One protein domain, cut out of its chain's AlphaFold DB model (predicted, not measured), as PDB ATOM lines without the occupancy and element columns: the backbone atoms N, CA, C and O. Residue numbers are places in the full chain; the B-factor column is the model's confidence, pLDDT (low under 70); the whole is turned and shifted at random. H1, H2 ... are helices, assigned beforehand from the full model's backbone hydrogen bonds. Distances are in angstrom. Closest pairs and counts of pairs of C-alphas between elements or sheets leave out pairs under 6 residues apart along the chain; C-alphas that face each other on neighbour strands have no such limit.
ATOM      1  N   LEU A 397      11.569   4.167   4.918       52.78
ATOM      2  CA  LEU A 397      12.969   4.266   4.484       52.78
ATOM      3  C   LEU A 397      13.232   5.424   3.511       52.78
ATOM      4  O   LEU A 397      14.363   5.871   3.407       52.78
ATOM      5  N   VAL A 398      12.210   5.938   2.819       50.66
ATOM      6  CA  VAL A 398      12.384   7.017   1.821       50.66
ATOM      7  C   VAL A 398      12.741   8.356   2.480       50.66
ATOM      8  O   VAL A 398      13.412   9.183   1.886       50.66
ATOM      9  N   THR A 399      12.362   8.553   3.744       52.16
ATOM     10  CA  THR A 399      12.645   9.765   4.530       52.16
ATOM     11  C   THR A 399      13.906   9.623   5.388       52.16
ATOM     12  O   THR A 399      14.015  10.259   6.432       52.16
ATOM     13  N   VAL A 400      14.831   8.733   5.027       56.53
ATOM     14  CA  VAL A 400      16.032   8.435   5.818       56.53
ATOM     15  C   VAL A 400      17.274   8.860   5.045       56.53
ATOM     16  O   VAL A 400      17.475   8.462   3.901       56.53
ATOM     17  N   ASN A 401      18.146   9.637   5.690       66.62
ATOM     18  CA  ASN A 401      19.420  10.039   5.105       66.62
ATOM     19  C   ASN A 401      20.475   8.925   5.269       66.62
ATOM     20  O   ASN A 401      21.236   8.890   6.242       66.62
ATOM     21  N   PHE A 402      20.513   7.993   4.313       66.44
ATOM     22  CA  PHE A 402      21.442   6.855   4.336       66.44
ATOM     23  C   PHE A 402      22.919   7.244   4.195       66.44
ATOM     24  O   PHE A 402      23.781   6.496   4.661       66.44
ATOM     25  N   ASP A 403      23.230   8.418   3.644       66.50
ATOM     26  CA  ASP A 403      24.607   8.917   3.577       66.50
ATOM     27  C   ASP A 403      25.139   9.309   4.956       66.50
ATOM     28  O   ASP A 403      26.276   8.975   5.311       66.50
ATOM     29  N   GLN A 404      24.308   9.948   5.783       66.75
ATOM     30  CA  GLN A 404      24.668  10.285   7.163       66.75
ATOM     31  C   GLN A 404      24.830   9.025   8.029       66.75
ATOM     32  O   GLN A 404      25.765   8.927   8.831       66.75
ATOM     33  N   ILE A 405      23.965   8.027   7.827       68.12
ATOM     34  CA  ILE A 405      24.077   6.704   8.460       68.12
ATOM     35  C   ILE A 405      25.387   6.026   8.058       68.12
ATOM     36  O   ILE A 405      26.148   5.584   8.919       68.12
ATOM     37  N   GLY A 406      25.669   5.981   6.753       67.88
ATOM     38  CA  GLY A 406      26.900   5.410   6.217       67.88
ATOM     39  C   GLY A 406      28.142   6.118   6.757       67.88
ATOM     40  O   GLY A 406      29.122   5.456   7.075       67.88
ATOM     41  N   THR A 407      28.088   7.440   6.932       72.81
ATOM     42  CA  THR A 407      29.178   8.226   7.533       72.81
ATOM     43  C   THR A 407      29.367   7.897   9.015       72.81
ATOM     44  O   THR A 407      30.497   7.743   9.471       72.81
ATOM     45  N   THR A 408      28.277   7.723   9.767       71.62
ATOM     46  CA  THR A 408      28.321   7.374  11.200       71.62
ATOM     47  C   THR A 408      28.882   5.965  11.418       71.62
ATOM     48  O   THR A 408      29.759   5.764  12.259       71.62
ATOM     49  N   ILE A 409      28.422   4.989  10.626       74.19
ATOM     50  CA  ILE A 409      28.908   3.601  10.673       74.19
ATOM     51  C   ILE A 409      30.354   3.514  10.171       74.19
ATOM     52  O   ILE A 409      31.185   2.871  10.814       74.19
ATOM     53  N   GLY A 410      30.675   4.218   9.083       69.31
ATOM     54  CA  GLY A 410      32.039   4.356   8.581       69.31
ATOM     55  C   GLY A 410      32.973   4.940   9.639       69.31
ATOM     56  O   GLY A 410      34.049   4.403   9.854       69.31
ATOM     57  N   GLY A 411      32.535   5.955  10.392       71.19
ATOM     58  CA  GLY A 411      33.298   6.537  11.501       71.19
ATOM     59  C   GLY A 411      33.604   5.553  12.638       71.19
ATOM     60  O   GLY A 411      34.689   5.613  13.222       71.19
ATOM     61  N   LEU A 412      32.695   4.617  12.937       68.19
ATOM     62  CA  LEU A 412      32.942   3.542  13.907       68.19
ATOM     63  C   LEU A 412      33.962   2.525  13.380       68.19
ATOM     64  O   LEU A 412      34.848   2.123  14.134       68.19
ATOM     65  N   GLY A 413      33.875   2.146  12.103       65.81
ATOM     66  CA  GLY A 413      34.829   1.237  11.461       65.81
ATOM     67  C   GLY A 413      36.231   1.837  11.321       65.81
ATOM     68  O   GLY A 413      37.208   1.221  11.755       65.81
ATOM     69  N   THR A 414      36.337   3.064  10.804       65.69
ATOM     70  CA  THR A 414      37.613   3.761  10.574       65.69
ATOM     71  C   THR A 414      38.292   4.188  11.865       65.69
ATOM     72  O   THR A 414      39.487   3.965  12.031       65.69
ATOM     73  N   THR A 415      37.565   4.767  12.818       66.50
ATOM     74  CA  THR A 415      38.211   5.364  13.999       66.50
ATOM     75  C   THR A 415      38.483   4.331  15.090       66.50
ATOM     76  O   THR A 415      39.467   4.452  15.816       66.50
ATOM     77  N   ALA A 416      37.634   3.302  15.230       67.31
ATOM     78  CA  ALA A 416      37.827   2.281  16.259       67.31
ATOM     79  C   ALA A 416      38.697   1.104  15.786       67.31
ATOM     80  O   ALA A 416      39.342   0.487  16.628       67.31
ATOM     81  N   CYS A 417      38.744   0.792  14.485       76.44
ATOM     82  CA  CYS A 417      39.350  -0.457  13.999       76.44
ATOM     83  C   CYS A 417      40.427  -0.297  12.905       76.44
ATOM     84  O   CYS A 417      40.883  -1.316  12.384       76.44
ATOM     85  N   ALA A 418      40.897   0.920  12.588       73.50
ATOM     86  CA  ALA A 418      41.903   1.147  11.532       73.50
ATOM     87  C   ALA A 418      43.223   0.374  11.709       73.50
ATOM     88  O   ALA A 418      43.848  -0.003  10.723       73.50
ATOM     89  N   ASN A 419      43.647   0.110  12.950       79.06
ATOM     90  CA  ASN A 419      44.927  -0.548  13.248       79.06
ATOM     91  C   ASN A 419      44.791  -2.047  13.568       79.06
ATOM     92  O   ASN A 419      45.720  -2.659  14.095       79.06
ATOM     93  N   VAL A 420      43.628  -2.646  13.298       83.31
ATOM     94  CA  VAL A 420      43.422  -4.079  13.519       83.31
ATOM     95  C   VAL A 420      44.175  -4.871  12.451       83.31
ATOM     96  O   VAL A 420      43.984  -4.664  11.254       83.31
ATOM     97  N   ASN A 421      45.015  -5.816  12.877       84.62
ATOM     98  CA  ASN A 421      45.640  -6.760  11.959       84.62
ATOM     99  C   ASN A 421      44.635  -7.848  11.559       84.62
ATOM    100  O   ASN A 421      44.510  -8.872  12.226       84.62
ATOM    101  N   TRP A 422      43.936  -7.623  10.452       84.88
ATOM    102  CA  TRP A 422      42.897  -8.518   9.943       84.88
ATOM    103  C   TRP A 422      43.405  -9.868   9.406       84.88
ATOM    104  O   TRP A 422      42.598 -10.765   9.172       84.88
ATOM    105  N   ALA A 423      44.720 -10.035   9.218       83.25
ATOM    106  CA  ALA A 423      45.294 -11.292   8.737       83.25
ATOM    107  C   ALA A 423      45.267 -12.402   9.803       83.25
ATOM    108  O   ALA A 423      45.121 -13.577   9.467       83.25
ATOM    109  N   ASP A 424      45.374 -12.043  11.087       87.94
ATOM    110  CA  ASP A 424      45.208 -12.977  12.203       87.94
ATOM    111  C   ASP A 424      43.795 -12.834  12.770       87.94
ATOM    112  O   ASP A 424      43.504 -11.924  13.542       87.94
ATOM    113  N   LYS A 425      42.911 -13.766  12.410       86.06
ATOM    114  CA  LYS A 425      41.501 -13.749  12.822       86.06
ATOM    115  C   LYS A 425      41.285 -13.756  14.340       86.06
ATOM    116  O   LYS A 425      40.288 -13.211  14.803       86.06
ATOM    117  N   ASN A 426      42.190 -14.345  15.124       84.12
ATOM    118  CA  ASN A 426      42.040 -14.404  16.580       84.12
ATOM    119  C   ASN A 426      42.484 -13.084  17.214       84.12
ATOM    120  O   ASN A 426      41.776 -12.544  18.067       84.12
ATOM    121  N   ALA A 427      43.613 -12.538  16.753       85.25
ATOM    122  CA  ALA A 427      44.066 -11.211  17.162       85.25
ATOM    123  C   ALA A 427      43.080 -10.121  16.711       85.25
ATOM    124  O   ALA A 427      42.781  -9.209  17.478       85.25
ATOM    125  N   ALA A 428      42.512 -10.251  15.508       84.38
ATOM    126  CA  ALA A 428      41.488  -9.359  14.986       84.38
ATOM    127  C   ALA A 428      40.199  -9.430  15.809       84.38
ATOM    128  O   ALA A 428      39.673  -8.391  16.195       84.38
ATOM    129  N   ALA A 429      39.715 -10.633  16.137       86.25
ATOM    130  CA  ALA A 429      38.523 -10.805  16.963       86.25
ATOM    131  C   ALA A 429      38.700 -10.173  18.355       86.25
ATOM    132  O   ALA A 429      37.805  -9.467  18.817       86.25
ATOM    133  N   ALA A 430      39.862 -10.367  18.990       85.12
ATOM    134  CA  ALA A 430      40.174  -9.774  20.291       85.12
ATOM    135  C   ALA A 430      40.328  -8.243  20.224       85.12
ATOM    136  O   ALA A 430      39.783  -7.529  21.065       85.12
ATOM    137  N   ALA A 431      41.026  -7.724  19.210       85.44
ATOM    138  CA  ALA A 431      41.215  -6.285  19.034       85.44
ATOM    139  C   ALA A 431      39.895  -5.571  18.706       85.44
ATOM    140  O   ALA A 431      39.615  -4.508  19.255       85.44
ATOM    141  N   VAL A 432      39.048  -6.162  17.856       85.44
ATOM    142  CA  VAL A 432      37.718  -5.622  17.543       85.44
ATOM    143  C   VAL A 432      36.804  -5.676  18.765       85.44
ATOM    144  O   VAL A 432      36.116  -4.694  19.040       85.44
ATOM    145  N   GLU A 433      36.831  -6.766  19.537       87.81
ATOM    146  CA  GLU A 433      36.104  -6.858  20.807       87.81
ATOM    147  C   GLU A 433      36.517  -5.725  21.753       87.81
ATOM    148  O   GLU A 433      35.660  -4.974  22.222       87.81
ATOM    149  N   GLN A 434      37.820  -5.526  21.958       85.19
ATOM    150  CA  GLN A 434      38.345  -4.454  22.803       85.19
ATOM    151  C   GLN A 434      37.949  -3.060  22.292       85.19
ATOM    152  O   GLN A 434      37.527  -2.209  23.074       85.19
ATOM    153  N   ASN A 435      38.052  -2.823  20.984       84.38
ATOM    154  CA  ASN A 435      37.841  -1.504  20.391       84.38
ATOM    155  C   ASN A 435      36.367  -1.093  20.299       84.38
ATOM    156  O   ASN A 435      36.076   0.113  20.302       84.38
ATOM    157  N   LEU A 436      35.457  -2.067  20.205       84.50
ATOM    158  CA  LEU A 436      34.013  -1.854  20.095       84.50
ATOM    159  C   LEU A 436      33.257  -2.068  21.416       84.50
ATOM    160  O   LEU A 436      32.088  -1.684  21.504       84.50
ATOM    161  N   THR A 437      33.897  -2.614  22.456       83.44
ATOM    162  CA  THR A 437      33.293  -2.741  23.794       83.44
ATOM    163  C   THR A 437      32.790  -1.383  24.291       83.44
ATOM    164  O   THR A 437      33.520  -0.393  24.302       83.44
ATOM    165  N   GLY A 438      31.510  -1.322  24.673       74.81
ATOM    166  CA  GLY A 438      30.841  -0.091  25.114       74.81
ATOM    167  C   GLY A 438      30.500   0.903  23.994       74.81
ATOM    168  O   GLY A 438      29.868   1.925  24.260       74.81
ATOM    169  N   LYS A 439      30.889   0.617  22.743       79.06
ATOM    170  CA  LYS A 439      30.517   1.397  21.548       79.06
ATOM    171  C   LYS A 439      29.433   0.722  20.717       79.06
ATOM    172  O   LYS A 439      28.717   1.424  20.013       79.06
ATOM    173  N   VAL A 440      29.310  -0.601  20.814       79.69
ATOM    174  CA  VAL A 440      28.232  -1.390  20.211       79.69
ATOM    175  C   VAL A 440      27.586  -2.301  21.257       79.69
ATOM    176  O   VAL A 440      28.211  -2.636  22.266       79.69
ATOM    177  N   GLU A 441      26.345  -2.713  21.019       83.19
ATOM    178  CA  GLU A 441      25.616  -3.610  21.917       83.19
ATOM    179  C   GLU A 441      26.254  -5.001  22.028       83.19
ATOM    180  O   GLU A 441      26.847  -5.516  21.084       83.19
ATOM    181  N   THR A 442      26.125  -5.629  23.197       82.44
ATOM    182  CA  THR A 442      26.807  -6.878  23.558       82.44
ATOM    183  C   THR A 442      26.494  -8.064  22.636       82.44
ATOM    184  O   THR A 442      27.411  -8.800  22.267       82.44
ATOM    185  N   ASN A 443      25.235  -8.290  22.251       80.12
ATOM    186  CA  ASN A 443      24.877  -9.362  21.318       80.12
ATOM    187  C   ASN A 443      25.396  -9.082  19.903       80.12
ATOM    188  O   ASN A 443      25.852 -10.010  19.234       80.12
ATOM    189  N   MET A 444      25.386  -7.820  19.471       85.31
ATOM    190  CA  MET A 444      26.003  -7.398  18.211       85.31
ATOM    191  C   MET A 444      27.526  -7.585  18.233       85.31
ATOM    192  O   MET A 444      28.088  -8.145  17.292       85.31
ATOM    193  N   LEU A 445      28.192  -7.210  19.328       87.62
ATOM    194  CA  LEU A 445      29.627  -7.414  19.538       87.62
ATOM    195  C   LEU A 445      30.000  -8.895  19.480       87.62
ATOM    196  O   LEU A 445      30.965  -9.274  18.816       87.62
ATOM    197  N   LYS A 446      29.201  -9.740  20.140       86.88
ATOM    198  CA  LYS A 446      29.373 -11.192  20.114       86.88
ATOM    199  C   LYS A 446      29.249 -11.739  18.691       86.88
ATOM    200  O   LYS A 446      30.112 -12.496  18.263       86.88
ATOM    201  N   ALA A 447      28.232 -11.315  17.941       87.94
ATOM    202  CA  ALA A 447      28.042 -11.755  16.561       87.94
ATOM    203  C   ALA A 447      29.191 -11.314  15.633       87.94
ATOM    204  O   ALA A 447      29.650 -12.101  14.803       87.94
ATOM    205  N   ILE A 448      29.709 -10.094  15.810       89.06
ATOM    206  CA  ILE A 448      30.894  -9.598  15.089       89.06
ATOM    207  C   ILE A 448      32.111 -10.471  15.399       89.06
ATOM    208  O   ILE A 448      32.786 -10.935  14.478       89.06
ATOM    209  N   LYS A 449      32.372 -10.741  16.682       89.50
ATOM    210  CA  LYS A 449      33.486 -11.589  17.127       89.50
ATOM    211  C   LYS A 449      33.401 -12.991  16.523       89.50
ATOM    212  O   LYS A 449      34.386 -13.472  15.959       89.50
ATOM    213  N   ASP A 450      32.225 -13.608  16.589       88.19
ATOM    214  CA  ASP A 450      31.980 -14.947  16.051       88.19
ATOM    215  C   ASP A 450      32.224 -14.981  14.529       88.19
ATOM    216  O   ASP A 450      32.846 -15.912  14.014       88.19
ATOM    217  N   ARG A 451      31.825 -13.930  13.801       89.31
ATOM    218  CA  ARG A 451      32.043 -13.821  12.349       89.31
ATOM    219  C   ARG A 451      33.486 -13.534  11.948       89.31
ATOM    220  O   ARG A 451      33.913 -14.026  10.902       89.31
ATOM    221  N   ILE A 452      34.248 -12.788  12.747       89.44
ATOM    222  CA  ILE A 452      35.691 -12.607  12.519       89.44
ATOM    223  C   ILE A 452      36.419 -13.935  12.759       89.44
ATOM    224  O   ILE A 452      37.192 -14.379  11.911       89.44
ATOM    225  N   ALA A 453      36.105 -14.637  13.853       84.88
ATOM    226  CA  ALA A 453      36.684 -15.949  14.154       84.88
ATOM    227  C   ALA A 453      36.345 -17.011  13.082       84.88
ATOM    228  O   ALA A 453      37.180 -17.868  12.752       84.88
ATOM    229  N   ALA A 454      35.143 -16.919  12.500       84.75
ATOM    230  CA  ALA A 454      34.697 -17.731  11.369       84.75
ATOM    231  C   ALA A 454      35.301 -17.307  10.014       84.75
ATOM    232  O   ALA A 454      35.091 -17.996   9.019       84.75
ATOM    233  N   GLY A 455      36.041 -16.194   9.945       82.62
ATOM    234  CA  GLY A 455      36.629 -15.679   8.702       82.62
ATOM    235  C   GLY A 455      35.609 -15.087   7.725       82.62
ATOM    236  O   GLY A 455      35.895 -14.963   6.540       82.62
ATOM    237  N   THR A 456      34.412 -14.743   8.203       85.69
ATOM    238  CA  THR A 456      33.356 -14.098   7.404       85.69
ATOM    239  C   THR A 456      33.531 -12.577   7.346       85.69
ATOM    240  O   THR A 456      33.121 -11.954   6.373       85.69
ATOM    241  N   ILE A 457      34.150 -11.981   8.373       88.88
ATOM    242  CA  ILE A 457      34.592 -10.579   8.384       88.88
ATOM    243  C   ILE A 457      36.122 -10.579   8.461       88.88
ATOM    244  O   ILE A 457      36.693 -10.967   9.478       88.88
ATOM    245  N   THR A 458      36.779 -10.159   7.383       87.19
ATOM    246  CA  THR A 458      38.243 -10.176   7.200       87.19
ATOM    247  C   THR A 458      38.823  -8.799   6.884       87.19
ATOM    248  O   THR A 458      39.997  -8.673   6.556       87.19
ATOM    249  N   SER A 459      38.009  -7.750   6.946       87.69
ATOM    250  CA  SER A 459      38.451  -6.380   6.708       87.69
ATOM    251  C   SER A 459      37.540  -5.380   7.404       87.69
ATOM    252  O   SER A 459      36.388  -5.675   7.733       87.69
ATOM    253  N   GLN A 460      38.048  -4.161   7.561       84.69
ATOM    254  CA  GLN A 460      37.290  -3.041   8.101       84.69
ATOM    255  C   GLN A 460      36.025  -2.745   7.277       84.69
ATOM    256  O   GLN A 460      34.952  -2.581   7.847       84.69
ATOM    257  N   SER A 461      36.113  -2.760   5.943       82.75
ATOM    258  CA  SER A 461      34.954  -2.516   5.072       82.75
ATOM    259  C   SER A 461      33.861  -3.574   5.242       82.75
ATOM    260  O   SER A 461      32.680  -3.247   5.210       82.75
ATOM    261  N   GLN A 462      34.228  -4.836   5.488       86.50
ATOM    262  CA  GLN A 462      33.250  -5.889   5.777       86.50
ATOM    263  C   GLN A 462      32.618  -5.745   7.166       86.50
ATOM    264  O   GLN A 462      31.449  -6.087   7.340       86.50
ATOM    265  N   LEU A 463      33.355  -5.219   8.150       86.19
ATOM    266  CA  LEU A 463      32.794  -4.867   9.456       86.19
ATOM    267  C   LEU A 463      31.774  -3.725   9.323       86.19
ATOM    268  O   LEU A 463      30.676  -3.820   9.866       86.19
ATOM    269  N   GLU A 464      32.106  -2.673   8.572       84.56
ATOM    270  CA  GLU A 464      31.202  -1.549   8.286       84.56
ATOM    271  C   GLU A 464      29.949  -2.017   7.539       84.56
ATOM    272  O   GLU A 464      28.831  -1.682   7.931       84.56
ATOM    273  N   GLN A 465      30.121  -2.866   6.524       85.00
ATOM    274  CA  GLN A 465      29.023  -3.485   5.784       85.00
ATOM    275  C   GLN A 465      28.148  -4.364   6.690       85.00
ATOM    276  O   GLN A 465      26.924  -4.350   6.569       85.00
ATOM    277  N   TYR A 466      28.744  -5.120   7.619       87.69
ATOM    278  CA  TYR A 466      27.999  -5.926   8.585       87.69
ATOM    279  C   TYR A 466      27.171  -5.055   9.535       87.69
ATOM    280  O   TYR A 466      25.988  -5.324   9.729       87.69
ATOM    281  N   LEU A 467      27.760  -3.989  10.084       84.75
ATOM    282  CA  LEU A 467      27.057  -3.028  10.940       84.75
ATOM    283  C   LEU A 467      25.922  -2.325  10.181       84.75
ATOM    284  O   LEU A 467      24.821  -2.179  10.717       84.75
ATOM    285  N   PHE A 468      26.154  -1.959   8.919       84.31
ATOM    286  CA  PHE A 468      25.129  -1.394   8.043       84.31
ATOM    287  C   PHE A 468      23.999  -2.401   7.782       84.31
ATOM    288  O   PHE A 468      22.829  -2.062   7.925       84.31
ATOM    289  N   ASN A 469      24.318  -3.665   7.501       84.62
ATOM    290  CA  ASN A 469      23.326  -4.730   7.319       84.62
ATOM    291  C   ASN A 469      22.553  -5.060   8.606       84.62
ATOM    292  O   ASN A 469      21.351  -5.307   8.544       84.62
ATOM    293  N   ALA A 470      23.195  -5.023   9.775       83.19
ATOM    294  CA  ALA A 470      22.535  -5.145  11.077       83.19
ATOM    295  C   ALA A 470      21.522  -4.019  11.301       83.19
ATOM    296  O   ALA A 470      20.403  -4.257  11.759       83.19
ATOM    297  N   MET A 471      21.893  -2.801  10.920       78.75
ATOM    298  CA  MET A 471      21.033  -1.630  10.999       78.75
ATOM    299  C   MET A 471      19.864  -1.708  10.009       78.75
ATOM    300  O   MET A 471      18.715  -1.516  10.406       78.75
ATOM    301  N   MET A 472      20.110  -2.108   8.761       76.69
ATOM    302  CA  MET A 472      19.044  -2.345   7.785       76.69
ATOM    303  C   MET A 472      18.113  -3.487   8.209       76.69
ATOM    304  O   MET A 472      16.892  -3.345   8.123       76.69
ATOM    305  N   GLY A 473      18.653  -4.580   8.751       74.19
ATOM    306  CA  GLY A 473      17.885  -5.666   9.369       74.19
ATOM    307  C   GLY A 473      16.991  -5.175  10.499       74.19
ATOM    308  O   GLY A 473      15.822  -5.543  10.578       74.19
ATOM    309  N   SER A 474      17.500  -4.254  11.310       74.31
ATOM    310  CA  SER A 474      16.747  -3.610  12.380       74.31
ATOM    311  C   SER A 474      15.627  -2.699  11.863       74.31
ATOM    312  O   SER A 474      14.481  -2.822  12.304       74.31
ATOM    313  N   MET A 475      15.917  -1.844  10.876       70.31
ATOM    314  CA  MET A 475      14.944  -0.920  10.275       70.31
ATOM    315  C   MET A 475      13.838  -1.633   9.505       70.31
ATOM    316  O   MET A 475      12.677  -1.219   9.537       70.31
ATOM    317  N   THR A 476      14.188  -2.733   8.846       67.31
ATOM    318  CA  THR A 476      13.247  -3.567   8.090       67.31
ATOM    319  C   THR A 476      12.573  -4.646   8.926       67.31
ATOM    320  O   THR A 476      11.562  -5.194   8.496       67.31
ATOM    321  N   SER A 477      13.090  -4.920  10.127       67.44
ATOM    322  CA  SER A 477      12.732  -6.092  10.940       67.44
ATOM    323  C   SER A 477      12.984  -7.438  10.235       67.44
ATOM    324  O   SER A 477      12.425  -8.451  10.652       67.44
ATOM    325  N   ASP A 478      13.835  -7.455   9.203       71.75
ATOM    326  CA  ASP A 478      14.200  -8.630   8.405       71.75
ATOM    327  C   ASP A 478      15.709  -8.910   8.478       71.75
ATOM    328  O   ASP A 478      16.454  -8.832   7.501       71.75
ATOM    329  N   TYR A 479      16.199  -9.237   9.670       76.38
ATOM    330  CA  TYR A 479      17.619  -9.530   9.869       76.38
ATOM    331  C   TYR A 479      18.114 -10.694   8.987       76.38
ATOM    332  O   TYR A 479      19.262 -10.692   8.544       76.38
ATOM    333  N   ALA A 480      17.254 -11.668   8.679       75.19
ATOM    334  CA  ALA A 480      17.596 -12.778   7.794       75.19
ATOM    335  C   ALA A 480      17.804 -12.316   6.343       75.19
ATOM    336  O   ALA A 480      18.835 -12.645   5.751       75.19
ATOM    337  N   GLY A 481      16.894 -11.497   5.805       69.06
ATOM    338  CA  GLY A 481      17.031 -10.886   4.481       69.06
ATOM    339  C   GLY A 481      18.299 -10.042   4.351       69.06
ATOM    340  O   GLY A 481      18.974 -10.091   3.319       69.06
ATOM    341  N   TRP A 482      18.716  -9.380   5.435       79.62
ATOM    342  CA  TRP A 482      19.973  -8.622   5.506       79.62
ATOM    343  C   TRP A 482      21.209  -9.453   5.880       79.62
ATOM    344  O   TRP A 482      22.317  -8.917   5.934       79.62
ATOM    345  N   GLY A 483      21.095 -10.782   5.974       75.31
ATOM    346  CA  GLY A 483      22.244 -11.682   6.152       75.31
ATOM    347  C   GLY A 483      22.852 -11.634   7.555       75.31
ATOM    348  O   GLY A 483      24.011 -12.010   7.739       75.31
ATOM    349  N   VAL A 484      22.061 -11.190   8.531       85.38
ATOM    350  CA  VAL A 484      22.390 -11.034   9.957       85.38
ATOM    351  C   VAL A 484      21.362 -11.741  10.873       85.38
ATOM    352  O   VAL A 484      20.987 -11.191  11.913       85.38
ATOM    353  N   PRO A 485      20.859 -12.949  10.521       80.88
ATOM    354  CA  PRO A 485      19.743 -13.602  11.219       80.88
ATOM    355  C   PRO A 485      20.002 -13.841  12.711       80.88
ATOM    356  O   PRO A 485      19.063 -13.923  13.500       80.88
ATOM    357  N   GLU A 486      21.264 -13.934  13.127       80.38
ATOM    358  CA  GLU A 486      21.658 -14.176  14.512       80.38
ATOM    359  C   GLU A 486      21.257 -13.061  15.493       80.38
ATOM    360  O   GLU A 486      21.218 -13.314  16.705       80.38
ATOM    361  N   LEU A 487      20.950 -11.864  14.978       78.69
ATOM    362  CA  LEU A 487      20.498 -10.700  15.747       78.69
ATOM    363  C   LEU A 487      18.970 -10.635  15.902       78.69
ATOM    364  O   LEU A 487      18.472  -9.857  16.723       78.69
ATOM    365  N   GLN A 488      18.222 -11.473  15.171       78.25
ATOM    366  CA  GLN A 488      16.763 -11.535  15.249       78.25
ATOM    367  C   GLN A 488      16.315 -11.795  16.696       78.25
ATOM    368  O   GLN A 488      16.725 -12.769  17.327       78.25
ATOM    369  N   GLY A 489      15.473 -10.908  17.232       69.06
ATOM    370  CA  GLY A 489      14.952 -11.011  18.602       69.06
ATOM    371  C   GLY A 489      15.959 -10.692  19.717       69.06
ATOM    372  O   GLY A 489      15.573 -10.718  20.883       69.06
ATOM    373  N   LYS A 490      17.220 -10.373  19.388       72.06
ATOM    374  CA  LYS A 490      18.263  -9.975  20.359       72.06
ATOM    375  C   LYS A 490      18.584  -8.485  20.304       72.06
ATOM    376  O   LYS A 490      18.963  -7.912  21.321       72.06
ATOM    377  N   VAL A 491      18.401  -7.863  19.140       67.69
ATOM    378  CA  VAL A 491      18.561  -6.421  18.934       67.69
ATOM    379  C   VAL A 491      17.210  -5.823  18.551       67.69
ATOM    380  O   VAL A 491      16.519  -6.327  17.659       67.69
ATOM    381  N   SER A 492      16.807  -4.754  19.241       64.19
ATOM    382  CA  SER A 492      15.517  -4.103  18.989       64.19
ATOM    383  C   SER A 492      15.477  -3.442  17.608       64.19
ATOM    384  O   SER A 492      16.508  -3.009  17.087       64.19
ATOM    385  N   ALA A 493      14.283  -3.370  17.018       63.25
ATOM    386  CA  ALA A 493      14.067  -2.694  15.744       63.25
ATOM    387  C   ALA A 493      14.252  -1.171  15.891       63.25
ATOM    388  O   ALA A 493      13.620  -0.542  16.741       63.25
ATOM    389  N   PHE A 494      15.083  -0.579  15.040       65.44
ATOM    390  CA  PHE A 494      15.319   0.857  14.930       65.44
ATOM    391  C   PHE A 494      14.405   1.434  13.850       65.44
ATOM    392  O   PHE A 494      14.577   1.129  12.678       65.44
ATOM    393  N   LYS A 495      13.404   2.243  14.207       60.16
ATOM    394  CA  LYS A 495      12.410   2.768  13.251       60.16
ATOM    395  C   LYS A 495      12.416   4.302  13.257       60.16
ATOM    396  O   LYS A 495      11.628   4.888  13.998       60.16
ATOM    397  N   PRO A 496      13.284   4.963  12.469       53.84
ATOM    398  CA  PRO A 496      13.329   6.422  12.436       53.84
ATOM    399  C   PRO A 496      12.035   6.998  11.850       53.84
ATOM    400  O   PRO A 496      11.502   6.479  10.869       53.84
ATOM    401  N   ARG A 497      11.523   8.069  12.474       48.62
ATOM    402  CA  ARG A 497      10.265   8.736  12.088       48.62
ATOM    403  C   ARG A 497      10.468   9.964  11.193       48.62
ATOM    404  O   ARG A 497       9.495  10.448  10.625       48.62
ATOM    405  N   SER A 498      11.694  10.480  11.082       48.62
ATOM    406  CA  SER A 498      12.024  11.671  10.288       48.62
ATOM    407  C   SER A 498      13.491  11.681   9.838       48.62
ATOM    408  O   SER A 498      14.320  10.975  10.414       48.62
ATOM    409  N   THR A 499      13.806  12.506   8.833       48.03
ATOM    410  CA  THR A 499      15.166  12.763   8.318       48.03
ATOM    411  C   THR A 499      16.080  13.450   9.336       48.03
ATOM    412  O   THR A 499      17.293  13.296   9.264       48.03
ATOM    413  N   GLU A 500      15.519  14.228  10.266       47.12
ATOM    414  CA  GLU A 500      16.267  15.104  11.183       47.12
ATOM    415  C   GLU A 500      16.739  14.384  12.461       47.12
ATOM    416  O   GLU A 500      17.673  14.837  13.118       47.12
ATOM    417  N   GLN A 501      16.145  13.233  12.798       49.97
ATOM    418  CA  GLN A 501      16.415  12.479  14.036       49.97
ATOM    419  C   GLN A 501      17.532  11.419  13.911       49.97
ATOM    420  O   GLN A 501      17.861  10.729  14.870       49.97
ATOM    421  N   THR A 502      18.148  11.237  12.740       56.66
ATOM    422  CA  THR A 502      18.880   9.993  12.429       56.66
ATOM    423  C   THR A 502      20.308   9.872  12.972       56.66
ATOM    424  O   THR A 502      20.842   8.770  12.954       56.66
ATOM    425  N   GLY A 503      20.957  10.942  13.442       57.56
ATOM    426  CA  GLY A 503      22.378  10.896  13.838       57.56
ATOM    427  C   GLY A 503      22.636  10.421  15.278       57.56
ATOM    428  O   GLY A 503      23.341   9.434  15.517       57.56
ATOM    429  N   GLU A 504      22.067  11.129  16.255       58.22
ATOM    430  CA  GLU A 504      22.273  10.853  17.687       58.22
ATOM    431  C   GLU A 504      21.517   9.596  18.149       58.22
ATOM    432  O   GLU A 504      22.054   8.784  18.912       58.22
ATOM    433  N   ASP A 505      20.324   9.363  17.597       62.12
ATOM    434  CA  ASP A 505      19.502   8.186  17.892       62.12
ATOM    435  C   ASP A 505      20.114   6.902  17.326       62.12
ATOM    436  O   ASP A 505      20.084   5.857  17.982       62.12
ATOM    437  N   LEU A 506      20.748   6.981  16.151       63.81
ATOM    438  CA  LEU A 506      21.515   5.875  15.578       63.81
ATOM    439  C   LEU A 506      22.716   5.530  16.449       63.81
ATOM    440  O   LEU A 506      22.942   4.363  16.758       63.81
ATOM    441  N   THR A 507      23.483   6.535  16.869       68.44
ATOM    442  CA  THR A 507      24.655   6.318  17.727       68.44
ATOM    443  C   THR A 507      24.245   5.677  19.057       68.44
ATOM    444  O   THR A 507      24.931   4.785  19.563       68.44
ATOM    445  N   THR A 508      23.100   6.087  19.603       70.12
ATOM    446  CA  THR A 508      22.513   5.513  20.820       70.12
ATOM    447  C   THR A 508      22.024   4.081  20.601       70.12
ATOM    448  O   THR A 508      22.323   3.204  21.418       70.12
ATOM    449  N   TRP A 509      21.340   3.807  19.487       73.31
ATOM    450  CA  TRP A 509      20.910   2.457  19.130       73.31
ATOM    451  C   TRP A 509      22.095   1.519  18.920       73.31
ATOM    452  O   TRP A 509      22.091   0.426  19.473       73.31
ATOM    453  N   ILE A 510      23.141   1.947  18.208       72.75
ATOM    454  CA  ILE A 510      24.339   1.127  17.993       72.75
ATOM    455  C   ILE A 510      24.948   0.726  19.344       72.75
ATOM    456  O   ILE A 510      25.214  -0.455  19.564       72.75
ATOM    457  N   LYS A 511      25.099   1.679  20.276       73.25
ATOM    458  CA  LYS A 511      25.676   1.438  21.611       73.25
ATOM    459  C   LYS A 511      24.844   0.503  22.483       73.25
ATOM    460  O   LYS A 511      25.402  -0.271  23.254       73.25
ATOM    461  N   THR A 512      23.522   0.610  22.416       67.94
ATOM    462  CA  THR A 512      22.624  -0.025  23.395       67.94
ATOM    463  C   THR A 512      21.823  -1.197  22.830       67.94
ATOM    464  O   THR A 512      21.215  -1.936  23.603       67.94
ATOM    465  N   GLY A 513      21.777  -1.344  21.501       55.62
ATOM    466  CA  GLY A 513      20.895  -2.244  20.739       55.62
ATOM    467  C   GLY A 513      19.418  -1.981  21.010       55.62
ATOM    468  O   GLY A 513      18.551  -2.813  20.723       55.62
ATOM    469  N   LYS A 514      19.147  -0.818  21.602       57.00
ATOM    470  CA  LYS A 514      17.871  -0.320  22.072       57.00
ATOM    471  C   LYS A 514      17.641   1.008  21.372       57.00
ATOM    472  O   LYS A 514      18.490   1.890  21.415       57.00
ATOM    473  N   SER A 515      16.508   1.157  20.695       54.47
ATOM    474  CA  SER A 515      16.088   2.491  20.252       54.47
ATOM    475  C   SER A 515      16.079   3.428  21.479       54.47
ATOM    476  O   SER A 515      15.727   2.950  22.560       54.47
ATOM    477  N   PRO A 516      16.443   4.720  21.377       48.28
ATOM    478  CA  PRO A 516      16.316   5.688  22.481       48.28
ATOM    479  C   PRO A 516      14.923   5.680  23.144       48.28
ATOM    480  O   PRO A 516      14.776   5.907  24.343       48.28
ATOM    481  N   GLU A 517      13.902   5.289  22.381       44.53
ATOM    482  CA  GLU A 517      12.515   5.092  22.817       44.53
ATOM    483  C   GLU A 517      12.296   3.841  23.706       44.53
ATOM    484  O   GLU A 517      11.211   3.643  24.249       44.53
ATOM    485  N   ALA A 518      13.308   2.990  23.911       34.81
ATOM    486  CA  ALA A 518      13.253   1.863  24.850       34.81
ATOM    487  C   ALA A 518      13.382   2.306  26.321       34.81
ATOM    488  O   ALA A 518      13.157   1.494  27.219       34.81
ATOM    489  N   GLY A 519      13.767   3.566  26.573       32.91
ATOM    490  CA  GLY A 519      13.934   4.126  27.920       32.91
ATOM    491  C   GLY A 519      12.919   5.203  28.307       32.91
ATOM    492  O   GLY A 519      12.688   5.415  29.494       32.91
ATOM    493  N   ALA A 520      12.276   5.862  27.342       28.91
ATOM    494  CA  ALA A 520      11.272   6.884  27.606       28.91
ATOM    495  C   ALA A 520      10.213   6.863  26.499       28.91
ATOM    496  O   ALA A 520      10.531   7.017  25.326       28.91
ATOM    497  N   THR A 521       8.947   6.697  26.885       33.28
ATOM    498  CA  THR A 521       7.749   6.749  26.023       33.28
ATOM    499  C   THR A 521       7.561   5.581  25.042       33.28
ATOM    500  O   THR A 521       7.637   5.719  23.826       33.28
ATOM    501  N   GLY A 522       7.190   4.416  25.581       31.28
ATOM    502  CA  GLY A 522       6.625   3.320  24.791       31.28
ATOM    503  C   GLY A 522       5.272   3.694  24.176       31.28
ATOM    504  O   GLY A 522       4.234   3.405  24.760       31.28
TER     505      GLY A 522
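This is residues 397 to 522 of the 870 residues of an uncharacterized protein of candidate division WOR-1 bacterium RIFOXYC12_FULL_54_18 (UniProt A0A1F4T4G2). Two long helices, H1 and H4, cross at 42 degrees, with a helical hairpin, H2 and H3, at one end of the elongated whole, where the last turns of H2 meet the end of H1. The short helix H5 lies toward the other end of the whole from H2, near H1, H3 and H4 but touching no helix, and a long stretch with no named element, residues 477 to 503, leads to it from the end of H4. The printed part has 126 residues with five named helices, in the order H1, H2, H3, H4, H5, and no named strand; the class is all helix, with 66 residues in the helices. It is compact, with a radius of gyration of the C-alphas of 14.0 A, and spans 43 by 26 by 25 A along its three main axes.

The printed part begins at Leu 397, whose C-alpha is at (12.969, 4.266, 4.484). H1 is residues 402 to 417 and measures 21.6 A from first to last C-alpha; C-alpha 402 is at (21.442, 6.855, 4.336). H2 is residues 425 to 436, 15.8 A long, and H3 is residues 442 to 453, 16.4 A long. H4, residues 460 to 476, is the longest helix with 17 residues and 24.0 A; it ends with C-alpha 476 at (13.247, -3.567, 8.090). After residues 477 to 503 comes H5, residues 504 to 512, 12.3 A long, with C-alpha 512 at (22.624, -0.025, 23.395).

The packing of the helices is mostly crossed, but only just: of 3 pairs that touch, 1 is at a shallow tilt. H1 and H4 touch with 12 pairs of C-alphas within 8 A; the closest C-alphas are those of Gly 413 and Glu 464, 5.6 A apart. They run opposite ways at a steep tilt of 42 degrees. H1 touches H2 with residues 416 to 417 alone, and H2 touches H1 with residues 431 to 436 alone. The closest C-alphas there are those of Ala 416 and Asn 435, 5.6 A apart, at a steep tilt of 65 degrees, opposite ways. H2 and H3 form a helical hairpin, opposite ways at a shallow tilt of 22 degrees; their closest C-alphas, those of Ala 429 and Lys 449, are 5.1 A apart. H3 and H4 are close but not clearly touching, with the C-alphas of Ile 448 and Leu 463 closest at 7.6 A. H1 and H5 are also close but not clearly touching, with the C-alphas of Thr 408 and Thr 507 closest at 7.6 A. They run the same way at a steep tilt of 46 degrees. H3 and H5 are near each other, with 7 pairs of C-alphas within 10 A, and so are H4 and H5, with 6 pairs. H1 and H3 are apart, as are H2 and H4, and H2 and H5. In H1, H2, H3, H4 and H5 every O i to N i+4 pair is within hydrogen-bond range.

The two C-alphas farthest apart are those of Ala 423 and Thr 521, 45.1 A. The printed part has no cut. The link from H4 to H5, 27 residues, is long; the link from H2 to H3 is tight. The mean pLDDT of the printed part is 72.5, and 48 residues are under 70, among them residues 397 to 406, 491 to 507 and 512 to 522.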